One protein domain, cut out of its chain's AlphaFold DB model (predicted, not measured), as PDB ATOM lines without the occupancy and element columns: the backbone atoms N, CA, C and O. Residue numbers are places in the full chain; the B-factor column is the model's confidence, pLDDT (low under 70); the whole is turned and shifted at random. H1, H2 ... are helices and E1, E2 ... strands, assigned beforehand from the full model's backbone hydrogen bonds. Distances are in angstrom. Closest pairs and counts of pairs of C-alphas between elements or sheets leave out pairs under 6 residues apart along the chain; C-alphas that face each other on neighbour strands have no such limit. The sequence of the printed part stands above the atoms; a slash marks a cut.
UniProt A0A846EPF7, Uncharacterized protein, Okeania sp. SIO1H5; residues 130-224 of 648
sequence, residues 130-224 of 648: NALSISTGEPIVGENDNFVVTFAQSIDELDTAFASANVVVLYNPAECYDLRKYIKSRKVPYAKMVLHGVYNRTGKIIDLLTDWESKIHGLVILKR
ATOM      1  N   ASN A 130      40.768  -2.331  16.910       84.75
ATOM      2  CA  ASN A 130      42.168  -2.214  17.342       84.75
ATOM      3  C   ASN A 130      42.504  -3.201  18.464       84.75
ATOM      4  O   ASN A 130      43.566  -3.820  18.464       84.75
ATOM      5  N   ALA A 131      41.561  -3.399  19.382       76.31
ATOM      6  CA  ALA A 131      41.676  -4.382  20.449       76.31
ATOM      7  C   ALA A 131      41.958  -5.796  19.943       76.31
ATOM      8  O   ALA A 131      42.765  -6.515  20.515       76.31
ATOM      9  N   LEU A 132      41.311  -6.177  18.850       75.19
ATOM     10  CA  LEU A 132      41.478  -7.474  18.224       75.19
ATOM     11  C   LEU A 132      42.910  -7.694  17.725       75.19
ATOM     12  O   LEU A 132      43.488  -8.754  17.969       75.19
ATOM     13  N   SER A 133      43.511  -6.683  17.099       81.94
ATOM     14  CA  SER A 133      44.914  -6.754  16.678       81.94
ATOM     15  C   SER A 133      45.844  -6.924  17.881       81.94
ATOM     16  O   SER A 133      46.719  -7.784  17.872       81.94
ATOM     17  N   ILE A 134      45.585  -6.177  18.958       78.94
ATOM     18  CA  ILE A 134      46.359  -6.255  20.204       78.94
ATOM     19  C   ILE A 134      46.238  -7.647  20.837       78.94
ATOM     20  O   ILE A 134      47.248  -8.251  21.181       78.94
ATOM     21  N   SER A 135      45.020  -8.183  20.963       74.06
ATOM     22  CA  SER A 135      44.792  -9.487  21.595       74.06
ATOM     23  C   SER A 135      45.375 -10.644  20.787       74.06
ATOM     24  O   SER A 135      45.811 -11.632  21.371       74.06
ATOM     25  N   THR A 136      45.352 -10.553  19.456       75.31
ATOM     26  CA  THR A 136      45.871 -11.613  18.574       75.31
ATOM     27  C   THR A 136      47.378 -11.515  18.350       75.31
ATOM     28  O   THR A 136      47.975 -12.501  17.932       75.31
ATOM     29  N   GLY A 137      47.989 -10.350  18.594       82.38
ATOM     30  CA  GLY A 137      49.365 -10.065  18.178       82.38
ATOM     31  C   GLY A 137      49.537 -10.020  16.654       82.38
ATOM     32  O   GLY A 137      50.663 -10.014  16.163       82.38
ATOM     33  N   GLU A 138      48.436 -10.005  15.899       83.12
ATOM     34  CA  GLU A 138      48.423 -10.045  14.440       83.12
ATOM     35  C   GLU A 138      47.846  -8.734  13.886       83.12
ATOM     36  O   GLU A 138      46.846  -8.219  14.406       83.12
ATOM     37  N   PRO A 139      48.400  -8.187  12.791       85.62
ATOM     38  CA  PRO A 139      47.738  -7.111  12.073       85.62
ATOM     39  C   PRO A 139      46.431  -7.622  11.450       85.62
ATOM     40  O   PRO A 139      46.364  -8.678  10.806       85.62
ATOM     41  N   ILE A 140      45.359  -6.845  11.609       83.69
ATOM     42  CA  ILE A 140      44.063  -7.187  11.004       83.69
ATOM     43  C   ILE A 140      44.114  -7.018   9.487       83.69
ATOM     44  O   ILE A 140      43.556  -7.841   8.766       83.69
ATOM     45  N   VAL A 141      44.830  -5.998   9.018       89.25
ATOM     46  CA  VAL A 141      44.947  -5.605   7.612       89.25
ATOM     47  C   VAL A 141      46.434  -5.468   7.294       89.25
ATOM     48  O   VAL A 141      47.144  -4.765   8.014       89.25
ATOM     49  N   GLY A 142      46.918  -6.176   6.274       88.25
ATOM     50  CA  GLY A 142      48.280  -6.021   5.755       88.25
ATOM     51  C   GLY A 142      48.395  -4.930   4.682       88.25
ATOM     52  O   GLY A 142      47.401  -4.348   4.262       88.25
ATOM     53  N   GLU A 143      49.615  -4.701   4.186       82.81
ATOM     54  CA  GLU A 143      49.962  -3.643   3.211       82.81
ATOM     55  C   GLU A 143      49.125  -3.668   1.918       82.81
ATOM     56  O   GLU A 143      48.884  -2.636   1.304       82.81
ATOM     57  N   ASN A 144      48.635  -4.844   1.525       85.00
ATOM     58  CA  ASN A 144      47.886  -5.047   0.284       85.00
ATOM     59  C   ASN A 144      46.439  -5.487   0.527       85.00
ATOM     60  O   ASN A 144      45.820  -6.072  -0.367       85.00
ATOM     61  N   ASP A 145      45.943  -5.339   1.750       89.25
ATOM     62  CA  ASP A 145      44.579  -5.711   2.096       89.25
ATOM     63  C   ASP A 145      43.676  -4.481   2.040       89.25
ATOM     64  O   ASP A 145      44.041  -3.386   2.464       89.25
ATOM     65  N   ASN A 146      42.464  -4.675   1.537       89.94
ATOM     66  CA  ASN A 146      41.364  -3.751   1.733       89.94
ATOM     67  C   ASN A 146      40.373  -4.396   2.697       89.94
ATOM     68  O   ASN A 146      40.128  -5.603   2.686       89.94
ATOM     69  N   PHE A 147      39.803  -3.585   3.574       93.75
ATOM     70  CA  PHE A 147      38.880  -4.100   4.565       93.75
ATOM     71  C   PHE A 147      37.584  -3.318   4.568       93.75
ATOM     72  O   PHE A 147      37.547  -2.123   4.279       93.75
ATOM     73  N   VAL A 148      36.519  -4.023   4.920       93.94
ATOM     74  CA  VAL A 148      35.213  -3.440   5.182       93.94
ATOM     75  C   VAL A 148      34.781  -3.855   6.575       93.94
ATOM     76  O   VAL A 148      34.936  -5.007   6.986       93.94
ATOM     77  N   VAL A 149      34.240  -2.898   7.315       91.62
ATOM     78  CA  VAL A 149      33.614  -3.152   8.608       91.62
ATOM     79  C   VAL A 149      32.110  -3.098   8.389       91.62
ATOM     80  O   VAL A 149      31.634  -2.126   7.812       91.62
ATOM     81  N   THR A 150      31.353  -4.109   8.809       90.44
ATOM     82  CA  THR A 150      29.918  -4.227   8.500       90.44
ATOM     83  C   THR A 150      29.118  -4.874   9.636       90.44
ATOM     84  O   THR A 150      29.678  -5.533  10.513       90.44
ATOM     85  N   PHE A 151      27.799  -4.686   9.600       86.62
ATOM     86  CA  PHE A 151      26.795  -5.343  10.445       86.62
ATOM     87  C   PHE A 151      26.036  -6.446   9.700       86.62
ATOM     88  O   PHE A 151      24.915  -6.766  10.084       86.62
ATOM     89  N   ALA A 152      26.618  -6.985   8.622       86.88
ATOM     90  CA  ALA A 152      25.944  -7.920   7.728       86.88
ATOM     91  C   ALA A 152      25.149  -8.994   8.495       86.88
ATOM     92  O   ALA A 152      25.706  -9.744   9.302       86.88
ATOM     93  N   GLN A 153      23.844  -9.039   8.240       84.69
ATOM     94  CA  GLN A 153      22.881  -9.905   8.924       84.69
ATOM     95  C   GLN A 153      22.496 -11.126   8.077       84.69
ATOM     96  O   GLN A 153      21.817 -12.029   8.561       84.69
ATOM     97  N   SER A 154      22.933 -11.164   6.816       85.44
ATOM     98  CA  SER A 154      22.624 -12.221   5.853       85.44
ATOM     99  C   SER A 154      23.864 -12.678   5.075       85.44
ATOM    100  O   SER A 154      24.883 -11.986   5.022       85.44
ATOM    101  N   ILE A 155      23.771 -13.857   4.443       86.00
ATOM    102  CA  ILE A 155      24.808 -14.367   3.527       86.00
ATOM    103  C   ILE A 155      25.054 -13.386   2.373       86.00
ATOM    104  O   ILE A 155      26.205 -13.145   2.026       86.00
ATOM    105  N   ASP A 156      23.998 -12.804   1.809       84.31
ATOM    106  CA  ASP A 156      24.113 -11.922   0.644       84.31
ATOM    107  C   ASP A 156      24.824 -10.611   0.999       84.31
ATOM    108  O   ASP A 156      25.674 -10.125   0.248       84.31
ATOM    109  N   GLU A 157      24.554 -10.060   2.186       87.62
ATOM    110  CA  GLU A 157      25.284  -8.899   2.705       87.62
ATOM    111  C   GLU A 157      26.759  -9.227   2.974       87.62
ATOM    112  O   GLU A 157      27.635  -8.398   2.715       87.62
ATOM    113  N   LEU A 158      27.062 -10.444   3.442       88.88
ATOM    114  CA  LEU A 158      28.442 -10.917   3.601       88.88
ATOM    115  C   LEU A 158      29.156 -11.079   2.260       88.88
ATOM    116  O   LEU A 158      30.314 -10.676   2.133       88.88
ATOM    117  N   ASP A 159      28.491 -11.652   1.260       88.19
ATOM    118  CA  ASP A 159      29.042 -11.779  -0.087       88.19
ATOM    119  C   ASP A 159      29.273 -10.396  -0.712       88.19
ATOM    120  O   ASP A 159      30.330 -10.165  -1.302       88.19
ATOM    121  N   THR A 160      28.360  -9.446  -0.492       87.31
ATOM    122  CA  THR A 160      28.510  -8.042  -0.908       87.31
ATOM    123  C   THR A 160      29.718  -7.390  -0.242       87.31
ATOM    124  O   THR A 160      30.548  -6.778  -0.919       87.31
ATOM    125  N   ALA A 161      29.870  -7.558   1.074       90.38
ATOM    126  CA  ALA A 161      31.016  -7.044   1.816       90.38
ATOM    127  C   ALA A 161      32.330  -7.585   1.229       90.38
ATOM    128  O   ALA A 161      33.242  -6.821   0.904       90.38
ATOM    129  N   PHE A 162      32.394  -8.887   0.975       90.56
ATOM    130  CA  PHE A 162      33.570  -9.508   0.382       90.56
ATOM    131  C   PHE A 162      33.795  -9.211  -1.106       90.56
ATOM    132  O   PHE A 162      34.908  -9.374  -1.602       90.56
ATOM    133  N   ALA A 163      32.768  -8.791  -1.842       85.75
ATOM    134  CA  ALA A 163      32.943  -8.293  -3.202       85.75
ATOM    135  C   ALA A 163      33.689  -6.945  -3.222       85.75
ATOM    136  O   ALA A 163      34.247  -6.571  -4.254       85.75
ATOM    137  N   SER A 164      33.693  -6.221  -2.097       86.94
ATOM    138  CA  SER A 164      34.361  -4.925  -1.939       86.94
ATOM    139  C   SER A 164      35.714  -4.998  -1.228       86.94
ATOM    140  O   SER A 164      36.540  -4.104  -1.415       86.94
ATOM    141  N   ALA A 165      35.949  -6.048  -0.437       93.00
ATOM    142  CA  ALA A 165      37.113  -6.161   0.430       93.00
ATOM    143  C   ALA A 165      37.578  -7.613   0.612       93.00
ATOM    144  O   ALA A 165      36.763  -8.532   0.663       93.00
ATOM    145  N   ASN A 166      38.883  -7.834   0.777       91.06
ATOM    146  CA  ASN A 166      39.440  -9.152   1.082       91.06
ATOM    147  C   ASN A 166      39.465  -9.460   2.590       91.06
ATOM    148  O   ASN A 166      39.606 -10.627   2.969       91.06
ATOM    149  N   VAL A 167      39.266  -8.447   3.437       93.00
ATOM    150  CA  VAL A 167      39.056  -8.580   4.883       93.00
ATOM    151  C   VAL A 167      37.683  -8.020   5.257       93.00
ATOM    152  O   VAL A 167      37.395  -6.844   5.050       93.00
ATOM    153  N   VAL A 168      36.821  -8.846   5.841       93.38
ATOM    154  CA  VAL A 168      35.515  -8.417   6.361       93.38
ATOM    155  C   VAL A 168      35.539  -8.499   7.878       93.38
ATOM    156  O   VAL A 168      35.827  -9.554   8.445       93.38
ATOM    157  N   VAL A 169      35.217  -7.388   8.534       91.81
ATOM    158  CA  VAL A 169      35.078  -7.304   9.989       91.81
ATOM    159  C   VAL A 169      33.607  -7.136  10.335       91.81
ATOM    160  O   VAL A 169      32.996  -6.116  10.023       91.81
ATOM    161  N   LEU A 170      33.041  -8.138  10.998       90.19
ATOM    162  CA  LEU A 170      31.642  -8.171  11.397       90.19
ATOM    163  C   LEU A 170      31.477  -7.702  12.830       90.19
ATOM    164  O   LEU A 170      32.011  -8.321  13.752       90.19
ATOM    165  N   TYR A 171      30.698  -6.643  13.008       87.56
ATOM    166  CA  TYR A 171      30.249  -6.183  14.313       87.56
ATOM    167  C   TYR A 171      28.946  -6.885  14.696       87.56
ATOM    168  O   TYR A 171      28.017  -6.954  13.900       87.56
ATOM    169  N   ASN A 172      28.872  -7.399  15.927       80.12
ATOM    170  CA  ASN A 172      27.682  -8.043  16.496       80.12
ATOM    171  C   ASN A 172      26.997  -9.084  15.572       80.12
ATOM    172  O   ASN A 172      25.803  -8.987  15.288       80.12
ATOM    173  N   PRO A 173      27.719 -10.126  15.135       77.38
ATOM    174  CA  PRO A 173      27.197 -11.169  14.241       77.38
ATOM    175  C   PRO A 173      26.175 -12.116  14.903       77.38
ATOM    176  O   PRO A 173      25.832 -13.134  14.311       77.38
ATOM    177  N   ALA A 174      25.697 -11.828  16.121       65.75
ATOM    178  CA  ALA A 174      24.770 -12.682  16.867       65.75
ATOM    179  C   ALA A 174      23.464 -12.980  16.103       65.75
ATOM    180  O   ALA A 174      22.814 -13.984  16.379       65.75
ATOM    181  N   GLU A 175      23.093 -12.130  15.140       60.62
ATOM    182  CA  GLU A 175      21.919 -12.319  14.278       60.62
ATOM    183  C   GLU A 175      22.226 -13.112  12.990       60.62
ATOM    184  O   GLU A 175      21.309 -13.530  12.287       60.62
ATOM    185  N   CYS A 176      23.497 -13.395  12.693       60.16
ATOM    186  CA  CYS A 176      23.913 -14.115  11.493       60.16
ATOM    187  C   CYS A 176      23.852 -15.639  11.718       60.16
ATOM    188  O   CYS A 176      24.886 -16.309  11.826       60.16
ATOM    189  N   TYR A 177      22.636 -16.205  11.762       60.34
ATOM    190  CA  TYR A 177      22.375 -17.653  11.925       60.34
ATOM    191  C   TYR A 177      23.153 -18.540  10.936       60.34
ATOM    192  O   TYR A 177      23.455 -19.698  11.225       60.34
ATOM    193  N   ASP A 178      23.543 -17.976   9.797       79.94
ATOM    194  CA  ASP A 178      24.235 -18.674   8.724       79.94
ATOM    195  C   ASP A 178      25.755 -18.465   8.693       79.94
ATOM    196  O   ASP A 178      26.414 -18.992   7.798       79.94
ATOM    197  N   LEU A 179      26.364 -17.764   9.657       86.00
ATOM    198  CA  LEU A 179      27.798 -17.442   9.590       86.00
ATOM    199  C   LEU A 179      28.678 -18.701   9.492       86.00
ATOM    200  O   LEU A 179      29.617 -18.759   8.699       86.00
ATOM    201  N   ARG A 180      28.333 -19.760  10.236       86.12
ATOM    202  CA  ARG A 180      29.041 -21.050  10.173       86.12
ATOM    203  C   ARG A 180      28.917 -21.701   8.799       86.12
ATOM    204  O   ARG A 180      29.892 -22.220   8.254       86.12
ATOM    205  N   LYS A 181      27.698 -21.702   8.254       85.44
ATOM    206  CA  LYS A 181      27.381 -22.252   6.932       85.44
ATOM    207  C   LYS A 181      28.119 -21.471   5.849       85.44
ATOM    208  O   LYS A 181      28.669 -22.072   4.927       85.44
ATOM    209  N   TYR A 182      28.194 -20.156   5.998       88.38
ATOM    210  CA  TYR A 182      28.920 -19.262   5.114       88.38
ATOM    211  C   TYR A 182      30.423 -19.556   5.112       88.38
ATOM    212  O   TYR A 182      30.969 -19.882   4.060       88.38
ATOM    213  N   ILE A 183      31.073 -19.551   6.283       89.44
ATOM    214  CA  ILE A 183      32.512 -19.844   6.429       89.44
ATOM    215  C   ILE A 183      32.864 -21.181   5.762       89.44
ATOM    216  O   ILE A 183      33.808 -21.251   4.974       89.44
ATOM    217  N   LYS A 184      32.062 -22.226   6.014       87.06
ATOM    218  CA  LYS A 184      32.257 -23.559   5.423       87.06
ATOM    219  C   LYS A 184      32.029 -23.580   3.909       87.06
ATOM    220  O   LYS A 184      32.864 -24.102   3.176       87.06
ATOM    221  N   SER A 185      30.912 -23.033   3.431       85.06
ATOM    222  CA  SER A 185      30.536 -23.088   2.006       85.06
ATOM    223  C   SER A 185      31.455 -22.256   1.114       85.06
ATOM    224  O   SER A 185      31.761 -22.665  -0.004       85.06
ATOM    225  N   ARG A 186      31.942 -21.121   1.621       85.06
ATOM    226  CA  ARG A 186      32.897 -20.243   0.937       85.06
ATOM    227  C   ARG A 186      34.353 -20.580   1.258       85.06
ATOM    228  O   ARG A 186      35.229 -19.831   0.853       85.06
ATOM    229  N   LYS A 187      34.628 -21.680   1.973       88.25
ATOM    230  CA  LYS A 187      35.990 -22.128   2.326       88.25
ATOM    231  C   LYS A 187      36.881 -20.971   2.809       88.25
ATOM    232  O   LYS A 187      38.003 -20.813   2.335       88.25
ATOM    233  N   VAL A 188      36.349 -20.121   3.690       87.88
ATOM    234  CA  VAL A 188      37.069 -18.930   4.161       87.88
ATOM    235  C   VAL A 188      38.309 -19.399   4.938       87.88
ATOM    236  O   VAL A 188      38.140 -20.098   5.933       87.88
ATOM    237  N   PRO A 189      39.538 -19.054   4.511       86.06
ATOM    238  CA  PRO A 189      40.765 -19.613   5.086       86.06
ATOM    239  C   PRO A 189      41.129 -19.025   6.453       86.06
ATOM    240  O   PRO A 189      41.954 -19.588   7.163       86.06
ATOM    241  N   TYR A 190      40.532 -17.893   6.823       87.69
ATOM    242  CA  TYR A 190      40.742 -17.253   8.114       87.69
ATOM    243  C   TYR A 190      39.409 -16.754   8.649       87.69
ATOM    244  O   TYR A 190      38.811 -15.843   8.072       87.69
ATOM    245  N   ALA A 191      38.956 -17.331   9.756       87.00
ATOM    246  CA  ALA A 191      37.762 -16.887  10.455       87.00
ATOM    247  C   ALA A 191      38.035 -16.892  11.960       87.00
ATOM    248  O   ALA A 191      37.995 -17.941  12.592       87.00
ATOM    249  N   LYS A 192      38.318 -15.728  12.547       85.81
ATOM    250  CA  LYS A 192      38.527 -15.605  13.997       85.81
ATOM    251  C   LYS A 192      37.427 -14.749  14.602       85.81
ATOM    252  O   LYS A 192      37.152 -13.651  14.123       85.81
ATOM    253  N   MET A 193      36.811 -15.249  15.663       81.88
ATOM    254  CA  MET A 193      35.962 -14.465  16.545       81.88
ATOM    255  C   MET A 193      36.787 -13.995  17.726       81.88
ATOM    256  O   MET A 193      37.543 -14.768  18.312       81.88
ATOM    257  N   VAL A 194      36.568 -12.756  18.137       71.12
ATOM    258  CA  VAL A 194      37.034 -12.292  19.435       71.12
ATOM    259  C   VAL A 194      35.865 -11.904  20.300       71.12
ATOM    260  O   VAL A 194      35.123 -10.956  20.029       71.12
ATOM    261  N   LEU A 195      35.741 -12.681  21.367       68.94
ATOM    262  CA  LEU A 195      34.910 -12.402  22.514       68.94
ATOM    263  C   LEU A 195      35.790 -11.611  23.464       68.94
ATOM    264  O   LEU A 195      36.507 -12.180  24.292       68.94
ATOM    265  N   HIS A 196      35.811 -10.290  23.317       61.62
ATOM    266  CA  HIS A 196      36.525  -9.514  24.312       61.62
ATOM    267  C   HIS A 196      35.741  -9.591  25.620       61.62
ATOM    268  O   HIS A 196      34.559  -9.246  25.674       61.62
ATOM    269  N   GLY A 197      36.397 -10.108  26.655       55.22
ATOM    270  CA  GLY A 197      35.843 -10.214  27.983       55.22
ATOM    271  C   GLY A 197      35.615  -8.807  28.500       55.22
ATOM    272  O   GLY A 197      36.548  -8.082  28.836       55.22
ATOM    273  N   VAL A 198      34.363  -8.377  28.467       58.34
ATOM    274  CA  VAL A 198      34.045  -7.010  28.824       58.34
ATOM    275  C   VAL A 198      34.113  -6.870  30.337       58.34
ATOM    276  O   VAL A 198      33.329  -7.512  31.032       58.34
ATOM    277  N   TYR A 199      35.065  -6.056  30.810       54.94
ATOM    278  CA  TYR A 199      35.334  -5.749  32.218       54.94
ATOM    279  C   TYR A 199      35.772  -6.969  33.070       54.94
ATOM    280  O   TYR A 199      34.964  -7.809  33.461       54.94
ATOM    281  N   ASN A 200      37.079  -7.061  33.363       58.28
ATOM    282  CA  ASN A 200      37.739  -8.106  34.180       58.28
ATOM    283  C   ASN A 200      37.588  -9.563  33.703       58.28
ATOM    284  O   ASN A 200      37.956 -10.495  34.418       58.28
ATOM    285  N   ARG A 201      37.079  -9.788  32.489       62.62
ATOM    286  CA  ARG A 201      37.093 -11.105  31.844       62.62
ATOM    287  C   ARG A 201      38.240 -11.143  30.845       62.62
ATOM    288  O   ARG A 201      38.422 -10.205  30.076       62.62
ATOM    289  N   THR A 202      39.015 -12.221  30.844       63.06
ATOM    290  CA  THR A 202      40.038 -12.438  29.820       63.06
ATOM    291  C   THR A 202      39.365 -12.500  28.449       63.06
ATOM    292  O   THR A 202      38.372 -13.207  28.261       63.06
ATOM    293  N   GLY A 203      39.862 -11.709  27.493       69.06
ATOM    294  CA  GLY A 203      39.440 -11.824  26.101       69.06
ATOM    295  C   GLY A 203      39.711 -13.237  25.598       69.06
ATOM    296  O   GLY A 203      40.803 -13.766  25.798       69.06
ATOM    297  N   LYS A 204      38.715 -13.856  24.966       79.44
ATOM    298  CA  LYS A 204      38.848 -15.162  24.324       79.44
ATOM    299  C   LYS A 204      38.861 -14.959  22.816       79.44
ATOM    300  O   LYS A 204      37.945 -14.365  22.245       79.44
ATOM    301  N   ILE A 205      39.905 -15.469  22.176       82.00
ATOM    302  CA  ILE A 205      39.978 -15.590  20.722       82.00
ATOM    303  C   ILE A 205      39.528 -17.003  20.379       82.00
ATOM    304  O   ILE A 205      40.031 -17.968  20.951       82.00
ATOM    305  N   ILE A 206      38.572 -17.116  19.467       85.06
ATOM    306  CA  ILE A 206      38.056 -18.392  18.981       85.06
ATOM    307  C   ILE A 206      38.337 -18.467  17.495       85.06
ATOM    308  O   ILE A 206      37.902 -17.611  16.725       85.06
ATOM    309  N   ASP A 207      39.064 -19.498  17.096       88.19
ATOM    310  CA  ASP A 207      39.180 -19.854  15.694       88.19
ATOM    311  C   ASP A 207      37.880 -20.534  15.252       88.19
ATOM    312  O   ASP A 207      37.604 -21.676  15.614       88.19
ATOM    313  N   LEU A 208      37.067 -19.818  14.473       87.81
ATOM    314  CA  LEU A 208      35.761 -20.282  14.004       87.81
ATOM    315  C   LEU A 208      35.858 -21.413  12.972       87.81
ATOM    316  O   LEU A 208      34.830 -21.982  12.582       87.81
ATOM    317  N   LEU A 209      37.066 -21.728  12.497       87.06
ATOM    318  CA  LEU A 209      37.315 -22.886  11.642       87.06
ATOM    319  C   LEU A 209      37.335 -24.187  12.448       87.06
ATOM    320  O   LEU A 209      36.942 -25.229  11.920       87.06
ATOM    321  N   THR A 210      37.756 -24.126  13.713       88.31
ATOM    322  CA  THR A 210      37.982 -25.301  14.566       88.31
ATOM    323  C   THR A 210      37.025 -25.382  15.756       88.31
ATOM    324  O   THR A 210      36.583 -26.480  16.092       88.31
ATOM    325  N   ASP A 211      36.633 -24.251  16.339       86.94
ATOM    326  CA  ASP A 211      35.753 -24.163  17.510       86.94
ATOM    327  C   ASP A 211      34.567 -23.213  17.258       86.94
ATOM    328  O   ASP A 211      34.577 -22.375  16.354       86.94
ATOM    329  N   TRP A 212      33.483 -23.367  18.018       82.31
ATOM    330  CA  TRP A 212      32.273 -22.565  17.858       82.31
ATOM    331  C   TRP A 212      31.531 -22.375  19.177       82.31
ATOM    332  O   TRP A 212      31.260 -23.337  19.893       82.31
ATOM    333  N   GLU A 213      31.084 -21.148  19.446       75.44
ATOM    334  CA  GLU A 213      30.184 -20.876  20.566       75.44
ATOM    335  C   GLU A 213      28.725 -20.798  20.124       75.44
ATOM    336  O   GLU A 213      28.391 -20.317  19.042       75.44
ATOM    337  N   SER A 214      27.827 -21.258  20.995       69.56
ATOM    338  CA  SER A 214      26.382 -21.227  20.744       69.56
ATOM    339  C   SER A 214      25.835 -19.808  20.567       69.56
ATOM    340  O   SER A 214      24.774 -19.639  19.966       69.56
ATOM    341  N   LYS A 215      26.556 -18.790  21.054       69.44
ATOM    342  CA  LYS A 215      26.258 -17.374  20.838       69.44
ATOM    343  C   LYS A 215      27.530 -16.614  20.480       69.44
ATOM    344  O   LYS A 215      28.502 -16.640  21.225       69.44
ATOM    345  N   ILE A 216      27.499 -15.905  19.356       68.62
ATOM    346  CA  ILE A 216      28.629 -15.119  18.855       68.62
ATOM    347  C   ILE A 216      28.432 -13.669  19.293       68.62
ATOM    348  O   ILE A 216      27.687 -12.915  18.672       68.62
ATOM    349  N   HIS A 217      29.076 -13.288  20.394       69.44
ATOM    350  CA  HIS A 217      29.005 -11.937  20.955       69.44
ATOM    351  C   HIS A 217      30.351 -11.223  20.811       69.44
ATOM    352  O   HIS A 217      31.216 -11.355  21.668       69.44
ATOM    353  N   GLY A 218      30.542 -10.437  19.753       75.88
ATOM    354  CA  GLY A 218      31.788  -9.686  19.595       75.88
ATOM    355  C   GLY A 218      32.079  -9.290  18.159       75.88
ATOM    356  O   GLY A 218      31.168  -8.904  17.423       75.88
ATOM    357  N   LEU A 219      33.356  -9.380  17.790       81.19
ATOM    358  CA  LEU A 219      33.829  -9.156  16.428       81.19
ATOM    359  C   LEU A 219      34.214 -10.464  15.761       81.19
ATOM    360  O   LEU A 219      34.856 -11.309  16.384       81.19
ATOM    361  N   VAL A 220      33.890 -10.593  14.479       80.56
ATOM    362  CA  VAL A 220      34.403 -11.678  13.637       80.56
ATOM    363  C   VAL A 220      35.210 -11.088  12.494       80.56
ATOM    364  O   VAL A 220      34.705 -10.252  11.752       80.56
ATOM    365  N   ILE A 221      36.452 -11.540  12.336       84.62
ATOM    366  CA  ILE A 221      37.248 -11.282  11.135       84.62
ATOM    367  C   ILE A 221      37.135 -12.479  10.223       84.62
ATOM    368  O   ILE A 221      37.431 -13.605  10.626       84.62
ATOM    369  N   LEU A 222      36.827 -12.193   8.969       86.31
ATOM    370  CA  LEU A 222      36.912 -13.135   7.876       86.31
ATOM    371  C   LEU A 222      37.936 -12.603   6.858       86.31
ATOM    372  O   LEU A 222      37.770 -11.489   6.361       86.31
ATOM    373  N   LYS A 223      38.983 -13.372   6.531       89.31
ATOM    374  CA  LYS A 223      39.924 -13.028   5.441       89.31
ATOM    375  C   LYS A 223      39.817 -14.047   4.314       89.31
ATOM    376  O   LYS A 223      39.747 -15.248   4.576       89.31
ATOM    377  N   ARG A 224      39.802 -13.572   3.068       84.75
ATOM    378  CA  ARG A 224      39.861 -14.414   1.863       84.75
ATOM    379  C   ARG A 224      41.285 -14.494   1.325       84.75
ATOM    380  O   ARG A 224      42.062 -13.551   1.455       84.75
TER     381      ARG A 224
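This is residues 130 to 224 of the 648 residues of an uncharacterized protein of Okeania sp. SIO1H5 (UniProt A0A846EPF7). Picture one twisted sheet of five strands with a helix over each face: H2 covers the E1 and E2 end on one face, and H1 crosses over E3 on the opposite face. The short H3 grazes the sheet near E3, and the loop of the E3 and E4 hairpin reaches to the far end at Asn 200. The 95 printed residues hold three named helices and five named strands, in the order H1 E1 H2 E2 H3 E3 E4 E5. The sheet is mixed, order E1 E2 E5 E3 E4, and the class is mixed, helices and strands. The whole is compact, with a radius of gyration of the C-alphas of 12.6 A, and rounded, spanning 37 by 33 by 22 A.

Find C-alpha 130 at (42.168, -2.214, 17.342); there H1 begins, residues 130 to 136, 10.2 A long. Next come E1, residues 147 to 150, 9.8 A, and H2, residues 155 to 164, 14.5 A, from C-alpha 155 at (24.808, -14.367, 3.527). Then read E2, residues 167 to 171, 13.1 A, and H3, residues 179 to 185, 9.8 A. E3, residues 190 to 195, runs 16.3 A, and E4, residues 204 to 207, runs 9.8 A. E5, residues 219 to 223, 13.1 A, ends at C-alpha 223 at (39.924, -13.028, 5.441).

Begin with the sheet, whose edge strands are E1 and E4. E1 and E2 are parallel at 22 degrees, with N 150 and O 169 at 2.9 A, within hydrogen-bond range. E5 is antiparallel to E2, with N 170 and O 220 at 2.8 A, and to E3, with N 194 and O 219 at 2.8 A. E3 and E4 form an antiparallel hairpin, with N 193 and O 206 at 2.8 A. E1, H2, E2 make a strand-helix-strand unit, two parallel neighbour strands with a helix between, its crossover right-handed. E2, H3, E3 make a split unit, with E5 between its strands, also right-handed. H2 lies over E1 and E2 at a height over the sheet of 9.4 A; its closest C-alphas to E2 are those of Phe 162 and Val 168, 6.4 A. On the opposite face, at a height of 9.5 A, H1 runs across the strands, at 74 degrees to E3 on the local plane. H3 only grazes the sheet, with residues 179 to 183. In H1, H2 and H3 every O i to N i+4 pair is within hydrogen-bond range.

Look for the two farthest C-alphas at Ala 163 and Asn 200, 37.7 A apart. The printed part has no cut, and the link E4 to E5, 11 residues, is long. Mean pLDDT of the printed part is 81.5; residues 174 to 177, 195 to 203 and 214 to 217 are under 70.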